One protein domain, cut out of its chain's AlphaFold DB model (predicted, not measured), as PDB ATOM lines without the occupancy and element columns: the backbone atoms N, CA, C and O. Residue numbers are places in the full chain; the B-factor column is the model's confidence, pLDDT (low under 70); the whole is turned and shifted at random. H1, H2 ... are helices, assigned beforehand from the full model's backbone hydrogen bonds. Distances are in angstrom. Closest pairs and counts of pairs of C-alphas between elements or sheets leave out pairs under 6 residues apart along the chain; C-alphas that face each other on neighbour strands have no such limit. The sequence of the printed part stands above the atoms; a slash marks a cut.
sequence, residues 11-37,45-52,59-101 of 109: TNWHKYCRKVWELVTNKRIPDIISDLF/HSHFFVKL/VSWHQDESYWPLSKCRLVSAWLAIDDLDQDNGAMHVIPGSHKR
ATOM      1  N   THR A  11     145.768 203.035  83.888       91.38
ATOM      2  CA  THR A  11     145.155 203.431  85.156       91.38
ATOM      3  C   THR A  11     144.218 202.346  85.708       91.38
ATOM      4  O   THR A  11     143.417 201.749  84.994       91.38
ATOM      5  N   ASN A  12     144.292 202.097  87.017       94.38
ATOM      6  CA  ASN A  12     143.441 201.193  87.800       94.38
ATOM      7  C   ASN A  12     143.389 199.732  87.320       94.38
ATOM      8  O   ASN A  12     142.435 199.010  87.613       94.38
ATOM      9  N   TRP A  13     144.433 199.262  86.639       94.69
ATOM     10  CA  TRP A  13     144.499 197.890  86.128       94.69
ATOM     11  C   TRP A  13     144.481 196.809  87.213       94.69
ATOM     12  O   TRP A  13     144.137 195.668  86.910       94.69
ATOM     13  N   HIS A  14     144.736 197.151  88.481       95.38
ATOM     14  CA  HIS A  14     144.515 196.244  89.615       95.38
ATOM     15  C   HIS A  14     143.070 195.719  89.696       95.38
ATOM     16  O   HIS A  14     142.840 194.665  90.275       95.38
ATOM     17  N   LYS A  15     142.095 196.417  89.097       95.81
ATOM     18  CA  LYS A  15     140.689 195.986  89.040       95.81
ATOM     19  C   LYS A  15     140.422 194.912  87.984       95.81
ATOM     20  O   LYS A  15     139.420 194.214  88.074       95.81
ATOM     21  N   TYR A  16     141.294 194.800  86.982       95.19
ATOM     22  CA  TYR A  16     141.065 193.982  85.786       95.19
ATOM     23  C   TYR A  16     142.134 192.903  85.579       95.19
ATOM     24  O   TYR A  16     141.897 191.929  84.871       95.19
ATOM     25  N   CYS A  17     143.308 193.046  86.198       96.12
ATOM     26  CA  CYS A  17     144.417 192.109  86.074       96.12
ATOM     27  C   CYS A  17     144.849 191.584  87.442       96.12
ATOM     28  O   CYS A  17     145.370 192.326  88.277       96.12
ATOM     29  N   ARG A  18     144.713 190.267  87.631       97.25
ATOM     30  CA  ARG A  18     145.095 189.578  88.870       97.25
ATOM     31  C   ARG A  18     146.559 189.793  89.249       97.25
ATOM     32  O   ARG A  18     146.845 190.048  90.408       97.25
ATOM     33  N   LYS A  19     147.478 189.744  88.282       96.75
ATOM     34  CA  LYS A  19     148.906 189.963  88.559       96.75
ATOM     35  C   LYS A  19     149.186 191.386  89.044       96.75
ATOM     36  O   LYS A  19     150.007 191.578  89.931       96.75
ATOM     37  N   VAL A  20     148.482 192.377  88.491       95.75
ATOM     38  CA  VAL A  20     148.598 193.766  88.953       95.75
ATOM     39  C   VAL A  20     148.021 193.896  90.358       95.75
ATOM     40  O   VAL A  20     148.665 194.511  91.197       95.75
ATOM     41  N   TRP A  21     146.867 193.279  90.638       96.44
ATOM     42  CA  TRP A  21     146.304 193.213  91.990       96.44
ATOM     43  C   TRP A  21     147.295 192.618  92.996       96.44
ATOM     44  O   TRP A  21     147.573 193.240  94.015       96.44
ATOM     45  N   GLU A  22     147.868 191.452  92.697       96.81
ATOM     46  CA  GLU A  22     148.841 190.771  93.562       96.81
ATOM     47  C   GLU A  22     150.105 191.614  93.793       96.81
ATOM     48  O   GLU A  22     150.643 191.619  94.899       96.81
ATOM     49  N   LEU A  23     150.555 192.367  92.784       95.38
ATOM     50  CA  LEU A  23     151.680 193.292  92.912       95.38
ATOM     51  C   LEU A  23     151.362 194.443  93.875       95.38
ATOM     52  O   LEU A  23     152.095 194.655  94.838       95.38
ATOM     53  N   VAL A  24     150.270 195.175  93.640       94.38
ATOM     54  CA  VAL A  24     149.935 196.383  94.424       94.38
ATOM     55  C   VAL A  24     149.396 196.067  95.822       94.38
ATOM     56  O   VAL A  24     149.366 196.947  96.676       94.38
ATOM     57  N   THR A  25     148.983 194.821  96.066       94.25
ATOM     58  CA  THR A  25     148.564 194.320  97.387       94.25
ATOM     59  C   THR A  25     149.615 193.435  98.054       94.25
ATOM     60  O   THR A  25     149.350 192.836  99.097       94.25
ATOM     61  N   ASN A  26     150.828 193.352  97.492       95.75
ATOM     62  CA  ASN A  26     151.924 192.621  98.112       95.75
ATOM     63  C   ASN A  26     152.166 193.158  99.522       95.75
ATOM     64  O   ASN A  26     152.446 194.344  99.659       95.75
ATOM     65  N   LYS A  27     152.128 192.284 100.539       94.25
ATOM     66  CA  LYS A  27     152.166 192.666 101.962       94.25
ATOM     67  C   LYS A  27     153.268 193.660 102.345       94.25
ATOM     68  O   LYS A  27     153.039 194.513 103.184       94.25
ATOM     69  N   ARG A  28     154.416 193.632 101.654       94.50
ATOM     70  CA  ARG A  28     155.519 194.574 101.905       94.50
ATOM     71  C   ARG A  28     155.091 196.039 101.767       94.50
ATOM     72  O   ARG A  28     155.652 196.890 102.439       94.50
ATOM     73  N   ILE A  29     154.126 196.328 100.895       93.69
ATOM     74  CA  ILE A  29     153.613 197.680 100.655       93.69
ATOM     75  C   ILE A  29     152.763 198.168 101.842       93.69
ATOM     76  O   ILE A  29     153.153 199.164 102.451       93.69
ATOM     77  N   PRO A  30     151.636 197.521 102.216       91.31
ATOM     78  CA  PRO A  30     150.853 197.947 103.368       91.31
ATOM     79  C   PRO A  30     151.629 197.841 104.684       91.31
ATOM     80  O   PRO A  30     151.392 198.685 105.538       91.31
ATOM     81  N   ASP A  31     152.577 196.909 104.839       91.50
ATOM     82  CA  ASP A  31     153.431 196.841 106.036       91.50
ATOM     83  C   ASP A  31     154.199 198.165 106.238       91.50
ATOM     84  O   ASP A  31     154.155 198.745 107.315       91.50
ATOM     85  N   ILE A  32     154.818 198.707 105.180       92.69
ATOM     86  CA  ILE A  32     155.539 199.996 105.229       92.69
ATOM     87  C   ILE A  32     154.575 201.180 105.378       92.69
ATOM     88  O   ILE A  32     154.861 202.148 106.079       92.69
ATOM     89  N   ILE A  33     153.428 201.144 104.695       91.56
ATOM     90  CA  ILE A  33     152.460 202.249 104.741       91.56
ATOM     91  C   ILE A  33     151.778 202.335 106.114       91.56
ATOM     92  O   ILE A  33     151.425 203.437 106.545       91.56
ATOM     93  N   SER A  34     151.599 201.211 106.808       90.25
ATOM     94  CA  SER A  34     150.938 201.176 108.117       90.25
ATOM     95  C   SER A  34     151.700 201.992 109.161       90.25
ATOM     96  O   SER A  34     151.066 202.672 109.965       90.25
ATOM     97  N   ASP A  35     153.030 202.068 109.066       89.81
ATOM     98  CA  ASP A  35     153.853 202.947 109.912       89.81
ATOM     99  C   ASP A  35     153.515 204.443 109.736       89.81
ATOM    100  O   ASP A  35     153.749 205.252 110.634       89.81
ATOM    101  N   LEU A  36     152.947 204.832 108.588       87.88
ATOM    102  CA  LEU A  36     152.583 206.215 108.261       87.88
ATOM    103  C   LEU A  36     151.095 206.523 108.508       87.88
ATOM    104  O   LEU A  36     150.750 207.654 108.857       87.88
ATOM    105  N   PHE A  37     150.200 205.551 108.292       85.50
ATOM    106  CA  PHE A  37     148.741 205.763 108.282       85.50
ATOM    107  C   PHE A  37     147.959 205.006 109.361       85.50
ATOM    108  O   PHE A  37     146.783 205.334 109.575       85.50
ATOM    109  N   HIS A  45     143.809 203.870  93.947       91.81
ATOM    110  CA  HIS A  45     144.288 204.170  92.609       91.81
ATOM    111  C   HIS A  45     145.612 203.452  92.338       91.81
ATOM    112  O   HIS A  45     146.429 203.296  93.239       91.81
ATOM    113  N   SER A  46     145.815 203.026  91.093       93.94
ATOM    114  CA  SER A  46     147.116 202.570  90.592       93.94
ATOM    115  C   SER A  46     147.337 203.143  89.201       93.94
ATOM    116  O   SER A  46     146.387 203.180  88.420       93.94
ATOM    117  N   HIS A  47     148.567 203.491  88.855       92.62
ATOM    118  CA  HIS A  47     148.894 204.031  87.540       92.62
ATOM    119  C   HIS A  47     150.289 203.565  87.128       92.62
ATOM    120  O   HIS A  47     151.215 203.599  87.939       92.62
ATOM    121  N   PHE A  48     150.432 203.101  85.886       91.19
ATOM    122  CA  PHE A  48     151.741 202.824  85.300       91.19
ATOM    123  C   PHE A  48     152.243 204.049  84.545       91.19
ATOM    124  O   PHE A  48     151.619 204.490  83.583       91.19
ATOM    125  N   PHE A  49     153.417 204.538  84.933       87.31
ATOM    126  CA  PHE A  49     154.130 205.572  84.194       87.31
ATOM    127  C   PHE A  49     155.052 204.920  83.164       87.31
ATOM    128  O   PHE A  49     156.181 204.553  83.478       87.31
ATOM    129  N   VAL A  50     154.565 204.767  81.933       86.81
ATOM    130  CA  VAL A  50     155.342 204.183  80.831       86.81
ATOM    131  C   VAL A  50     156.005 205.294  80.020       86.81
ATOM    132  O   VAL A  50     155.316 206.092  79.383       86.81
ATOM    133  N   LYS A  51     157.341 205.326  80.025       82.25
ATOM    134  CA  LYS A  51     158.167 206.192  79.169       82.25
ATOM    135  C   LYS A  51     158.895 205.316  78.156       82.25
ATOM    136  O   LYS A  51     159.762 204.532  78.528       82.25
ATOM    137  N   LEU A  52     158.512 205.409  76.886       83.56
ATOM    138  CA  LEU A  52     159.174 204.652  75.822       83.56
ATOM    139  C   LEU A  52     160.443 205.367  75.347       83.56
ATOM    140  O   LEU A  52     160.612 206.568  75.549       83.56
ATOM    141  N   VAL A  59     157.024 214.769  83.401       83.25
ATOM    142  CA  VAL A  59     156.104 215.066  84.494       83.25
ATOM    143  C   VAL A  59     156.651 216.307  85.189       83.25
ATOM    144  O   VAL A  59     157.748 216.257  85.745       83.25
ATOM    145  N   SER A  60     155.934 217.426  85.091       86.88
ATOM    146  CA  SER A  60     156.328 218.684  85.737       86.88
ATOM    147  C   SER A  60     156.312 218.554  87.257       86.88
ATOM    148  O   SER A  60     155.661 217.662  87.807       86.88
ATOM    149  N   TRP A  61     156.997 219.461  87.954       90.25
ATOM    150  CA  TRP A  61     156.891 219.561  89.408       90.25
ATOM    151  C   TRP A  61     155.432 219.758  89.826       90.25
ATOM    152  O   TRP A  61     154.745 220.636  89.312       90.25
ATOM    153  N   HIS A  62     154.959 218.928  90.751       90.00
ATOM    154  CA  HIS A  62     153.595 218.987  91.262       90.00
ATOM    155  C   HIS A  62     153.509 218.342  92.650       90.00
ATOM    156  O   HIS A  62     154.439 217.680  93.113       90.00
ATOM    157  N   GLN A  63     152.368 218.540  93.305       89.94
ATOM    158  CA  GLN A  63     151.929 217.768  94.463       89.94
ATOM    159  C   GLN A  63     150.716 216.940  94.028       89.94
ATOM    160  O   GLN A  63     149.775 217.510  93.473       89.94
ATOM    161  N   ASP A  64     150.723 215.630  94.290       87.69
ATOM    162  CA  ASP A  64     149.664 214.696  93.861       87.69
ATOM    163  C   ASP A  64     148.255 215.172  94.237       87.69
ATOM    164  O   ASP A  64     147.308 214.954  93.486       87.69
ATOM    165  N   GLU A  65     148.114 215.852  95.381       84.38
ATOM    166  CA  GLU A  65     146.846 216.411  95.864       84.38
ATOM    167  C   GLU A  65     146.140 217.296  94.824       84.38
ATOM    168  O   GLU A  65     144.915 217.277  94.760       84.38
ATOM    169  N   SER A  66     146.876 217.979  93.937       81.94
ATOM    170  CA  SER A  66     146.294 218.812  92.871       81.94
ATOM    171  C   SER A  66     145.395 218.026  91.919       81.94
ATOM    172  O   SER A  66     144.518 218.606  91.284       81.94
ATOM    173  N   TYR A  67     145.607 216.715  91.797       80.31
ATOM    174  CA  TYR A  67     144.832 215.857  90.907       80.31
ATOM    175  C   TYR A  67     143.600 215.244  91.579       80.31
ATOM    176  O   TYR A  67     142.762 214.653  90.894       80.31
ATOM    177  N   TRP A  68     143.454 215.376  92.902       78.94
ATOM    178  CA  TRP A  68     142.429 214.669  93.664       78.94
ATOM    179  C   TRP A  68     141.553 215.645  94.458       78.94
ATOM    180  O   TRP A  68     142.058 216.362  95.317       78.94
ATOM    181  N   PRO A  69     140.220 215.644  94.267       71.69
ATOM    182  CA  PRO A  69     139.318 216.510  95.022       71.69
ATOM    183  C   PRO A  69     139.095 215.956  96.441       71.69
ATOM    184  O   PRO A  69     138.036 215.407  96.751       71.69
ATOM    185  N   LEU A  70     140.110 216.036  97.302       71.81
ATOM    186  CA  LEU A  70     140.065 215.552  98.681       71.81
ATOM    187  C   LEU A  70     140.059 216.719  99.667       71.81
ATOM    188  O   LEU A  70     140.813 217.670  99.533       71.81
ATOM    189  N   SER A  71     139.208 216.627 100.691       66.38
ATOM    190  CA  SER A  71     139.066 217.666 101.721       66.38
ATOM    191  C   SER A  71     140.185 217.653 102.768       66.38
ATOM    192  O   SER A  71     140.408 218.654 103.447       66.38
ATOM    193  N   LYS A  72     140.870 216.512 102.922       68.50
ATOM    194  CA  LYS A  72     142.088 216.330 103.720       68.50
ATOM    195  C   LYS A  72     142.973 215.311 103.014       68.50
ATOM    196  O   LYS A  72     142.560 214.161 102.844       68.50
ATOM    197  N   CYS A  73     144.183 215.706 102.630       66.50
ATOM    198  CA  CYS A  73     145.120 214.807 101.969       66.50
ATOM    199  C   CYS A  73     145.759 213.848 102.977       66.50
ATOM    200  O   CYS A  73     146.825 214.082 103.536       66.50
ATOM    201  N   ARG A  74     145.053 212.750 103.247       79.94
ATOM    202  CA  ARG A  74     145.607 211.554 103.885       79.94
ATOM    203  C   ARG A  74     145.881 210.509 102.804       79.94
ATOM    204  O   ARG A  74     145.275 209.443 102.803       79.94
ATOM    205  N   LEU A  75     146.750 210.862 101.860       85.69
ATOM    206  CA  LEU A  75     147.182 209.989 100.774       85.69
ATOM    207  C   LEU A  75     148.683 209.734 100.851       85.69
ATOM    208  O   LEU A  75     149.457 210.610 101.225       85.69
ATOM    209  N   VAL A  76     149.077 208.540 100.424       89.50
ATOM    210  CA  VAL A  76     150.457 208.218 100.082       89.50
ATOM    211  C   VAL A  76     150.471 207.421  98.789       89.50
ATOM    212  O   VAL A  76     149.619 206.559  98.568       89.50
ATOM    213  N   SER A  77     151.449 207.728  97.950       91.19
ATOM    214  CA  SER A  77     151.724 207.018  96.709       91.19
ATOM    215  C   SER A  77     152.938 206.119  96.934       91.19
ATOM    216  O   SER A  77     154.008 206.599  97.303       91.19
ATOM    217  N   ALA A  78     152.785 204.811  96.718       93.00
ATOM    218  CA  ALA A  78     153.917 203.894  96.625       93.00
ATOM    219  C   ALA A  78     154.360 203.820  95.158       93.00
ATOM    220  O   ALA A  78     153.639 203.280  94.317       93.00
ATOM    221  N   TRP A  79     155.525 204.389  94.848       93.81
ATOM    222  CA  TRP A  79     156.097 204.359  93.505       93.81
ATOM    223  C   TRP A  79     157.080 203.186  93.392       93.81
ATOM    224  O   TRP A  79     157.993 203.059  94.210       93.81
ATOM    225  N   LEU A  80     156.870 202.310  92.408       92.81
ATOM    226  CA  LEU A  80     157.660 201.095  92.203       92.81
ATOM    227  C   LEU A  80     158.374 201.161  90.852       92.81
ATOM    228  O   LEU A  80     157.720 201.294  89.818       92.81
ATOM    229  N   ALA A  81     159.698 200.999  90.866       92.56
ATOM    230  CA  ALA A  81     160.468 200.743  89.654       92.56
ATOM    231  C   ALA A  81     160.171 199.319  89.173       92.56
ATOM    232  O   ALA A  81     160.419 198.355  89.898       92.56
ATOM    233  N   ILE A  82     159.590 199.199  87.979       91.25
ATOM    234  CA  ILE A  82     159.379 197.906  87.309       91.25
ATOM    235  C   ILE A  82     160.606 197.557  86.467       91.25
ATOM    236  O   ILE A  82     161.058 196.415  86.495       91.25
ATOM    237  N   ASP A  83     161.140 198.559  85.771       89.44
ATOM    238  CA  ASP A  83     162.396 198.502  85.035       89.44
ATOM    239  C   ASP A  83     163.485 199.261  85.804       89.44
ATOM    240  O   ASP A  83     163.184 200.115  86.646       89.44
ATOM    241  N   ASP A  84     164.748 198.963  85.500       90.00
ATOM    242  CA  ASP A  84     165.889 199.680  86.069       90.00
ATOM    243  C   ASP A  84     165.818 201.166  85.705       90.00
ATOM    244  O   ASP A  84     165.632 201.524  84.538       90.00
ATOM    245  N   LEU A  85     165.988 202.039  86.704       86.62
ATOM    246  CA  LEU A  85     165.990 203.485  86.513       86.62
ATOM    247  C   LEU A  85     167.312 204.134  86.916       86.62
ATOM    248  O   LEU A  85     167.907 203.798  87.940       86.62
ATOM    249  N   ASP A  86     167.702 205.135  86.137       83.50
ATOM    250  CA  ASP A  86     168.806 206.046  86.382       83.50
ATOM    251  C   ASP A  86     168.356 207.509  86.180       83.50
ATOM    252  O   ASP A  86     167.171 207.823  86.023       83.50
ATOM    253  N   GLN A  87     169.312 208.436  86.250       82.00
ATOM    254  CA  GLN A  87     169.034 209.868  86.113       82.00
ATOM    255  C   GLN A  87     168.600 210.257  84.692       82.00
ATOM    256  O   GLN A  87     167.954 211.291  84.514       82.00
ATOM    257  N   ASP A  88     168.901 209.424  83.697       81.38
ATOM    258  CA  ASP A  88     168.709 209.717  82.281       81.38
ATOM    259  C   ASP A  88     167.415 209.094  81.732       81.38
ATOM    260  O   ASP A  88     166.843 209.604  80.766       81.38
ATOM    261  N   ASN A  89     166.894 208.037  82.365       80.69
ATOM    262  CA  ASN A  89     165.683 207.332  81.932       80.69
ATOM    263  C   ASN A  89     164.424 207.651  82.763       80.69
ATOM    264  O   ASN A  89     163.374 207.022  82.614       80.69
ATOM    265  N   GLY A  90     164.487 208.710  83.572       77.44
ATOM    266  CA  GLY A  90     163.307 209.315  84.170       77.44
ATOM    267  C   GLY A  90     162.947 208.800  85.557       77.44
ATOM    268  O   GLY A  90     161.746 208.721  85.848       77.44
ATOM    269  N   ALA A  91     163.959 208.532  86.390       85.50
ATOM    270  CA  ALA A  91     163.827 208.397  87.838       85.50
ATOM    271  C   ALA A  91     162.973 209.513  88.465       85.50
ATOM    272  O   ALA A  91     162.904 210.646  87.979       85.50
ATOM    273  N   MET A  92     162.297 209.179  89.566       89.12
ATOM    274  CA  MET A  92     161.493 210.134  90.323       89.12
ATOM    275  C   MET A  92     162.389 211.102  91.097       89.12
ATOM    276  O   MET A  92     163.342 210.695  91.759       89.12
ATOM    277  N   HIS A  93     162.043 212.387  91.052       90.56
ATOM    278  CA  HIS A  93     162.693 213.427  91.841       90.56
ATOM    279  C   HIS A  93     161.733 213.908  92.928       90.56
ATOM    280  O   HIS A  93     160.539 214.082  92.687       90.56
ATOM    281  N   VAL A  94     162.262 214.150  94.126       93.38
ATOM    282  CA  VAL A  94     161.504 214.691  95.260       93.38
ATOM    283  C   VAL A  94     162.260 215.861  95.875       93.38
ATOM    284  O   VAL A  94     163.488 215.860  95.910       93.38
ATOM    285  N   ILE A  95     161.531 216.852  96.389       94.81
ATOM    286  CA  ILE A  95     162.103 217.938  97.199       94.81
ATOM    287  C   ILE A  95     161.874 217.573  98.673       94.81
ATOM    288  O   ILE A  95     160.727 217.620  99.130       94.81
ATOM    289  N   PRO A  96     162.913 217.194  99.442       95.88
ATOM    290  CA  PRO A  96     162.738 216.776 100.828       95.88
ATOM    291  C   PRO A  96     162.013 217.832 101.672       95.88
ATOM    292  O   PRO A  96     162.336 219.018 101.638       95.88
ATOM    293  N   GLY A  97     161.011 217.397 102.441       93.69
ATOM    294  CA  GLY A  97     160.224 218.269 103.319       93.69
ATOM    295  C   GLY A  97     159.152 219.126 102.632       93.69
ATOM    296  O   GLY A  97     158.415 219.808 103.343       93.69
ATOM    297  N   SER A  98     159.003 219.078 101.301       92.69
ATOM    298  CA  SER A  98     157.985 219.863 100.577       92.69
ATOM    299  C   SER A  98     156.549 219.559 101.028       92.69
ATOM    300  O   SER A  98     155.741 220.477 101.119       92.69
ATOM    301  N   HIS A  99     156.263 218.315 101.425       90.00
ATOM    302  CA  HIS A  99     154.967 217.867 101.960       90.00
ATOM    303  C   HIS A  99     154.526 218.571 103.259       90.00
ATOM    304  O   HIS A  99     153.379 218.432 103.667       90.00
ATOM    305  N   LYS A 100     155.427 219.296 103.942       89.44
ATOM    306  CA  LYS A 100     155.099 220.072 105.153       89.44
ATOM    307  C   LYS A 100     154.509 221.447 104.835       89.44
ATOM    308  O   LYS A 100     154.071 222.144 105.747       89.44
ATOM    309  N   ARG A 101     154.564 221.874 103.572       86.31
ATOM    310  CA  ARG A 101     153.976 223.133 103.105       86.31
ATOM    311  C   ARG A 101     152.535 222.892 102.667       86.31
ATOM    312  O   ARG A 101     152.169 221.776 102.312       86.31
TER     313      ARG A 101
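This is residues 11 to 37, 45 to 52 and 59 to 101 of the 109 residues of an uncharacterized protein of Gammaproteobacteria bacterium (UniProt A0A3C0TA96). There is little regular structure: three short helices, H2 the longest, lie scattered among long loops, and none touches another. The unnamed stretch 68 to 101 crosses the middle of the domain, folds back near residues 86 to 88 and returns to Arg 101; residues 66 to 72 stick out. The printed part has 78 residues, with H1, H2 and H3 in chain order and no named strand; it is all helix by class, though named elements hold 21 residues. It is only just loose, close to compact, with a radius of gyration of the C-alphas of 14.2 A and spans of 37 by 33 by 24 A.

H2, residues 28 to 37, and H1, residues 18 to 24, meet only through their tight link of 3 residues. H3, residues 64 to 67, is apart from both. Every O i to N i+4 pair in H1 is within hydrogen-bond range, against 4 of 6 in H2; H3 is too short for one.

H2 runs 14.6 A from C-alpha 28 at (155.519, 194.574, 101.905), H1 10.0 A from C-alpha 18 at (145.095, 189.578, 88.870), and H3 5.8 A to C-alpha 67 at (144.832, 215.857, 90.907).

The farthest C-alphas, Arg 18 and Arg 101, are 37.5 A apart. Residues 38 to 44 and 53 to 58 are not printed; the C-alpha gaps are 16.4 A from 37 to 45 and 13.9 A from 52 to 59. The model's pLDDT is under 70 at residues 71 to 73.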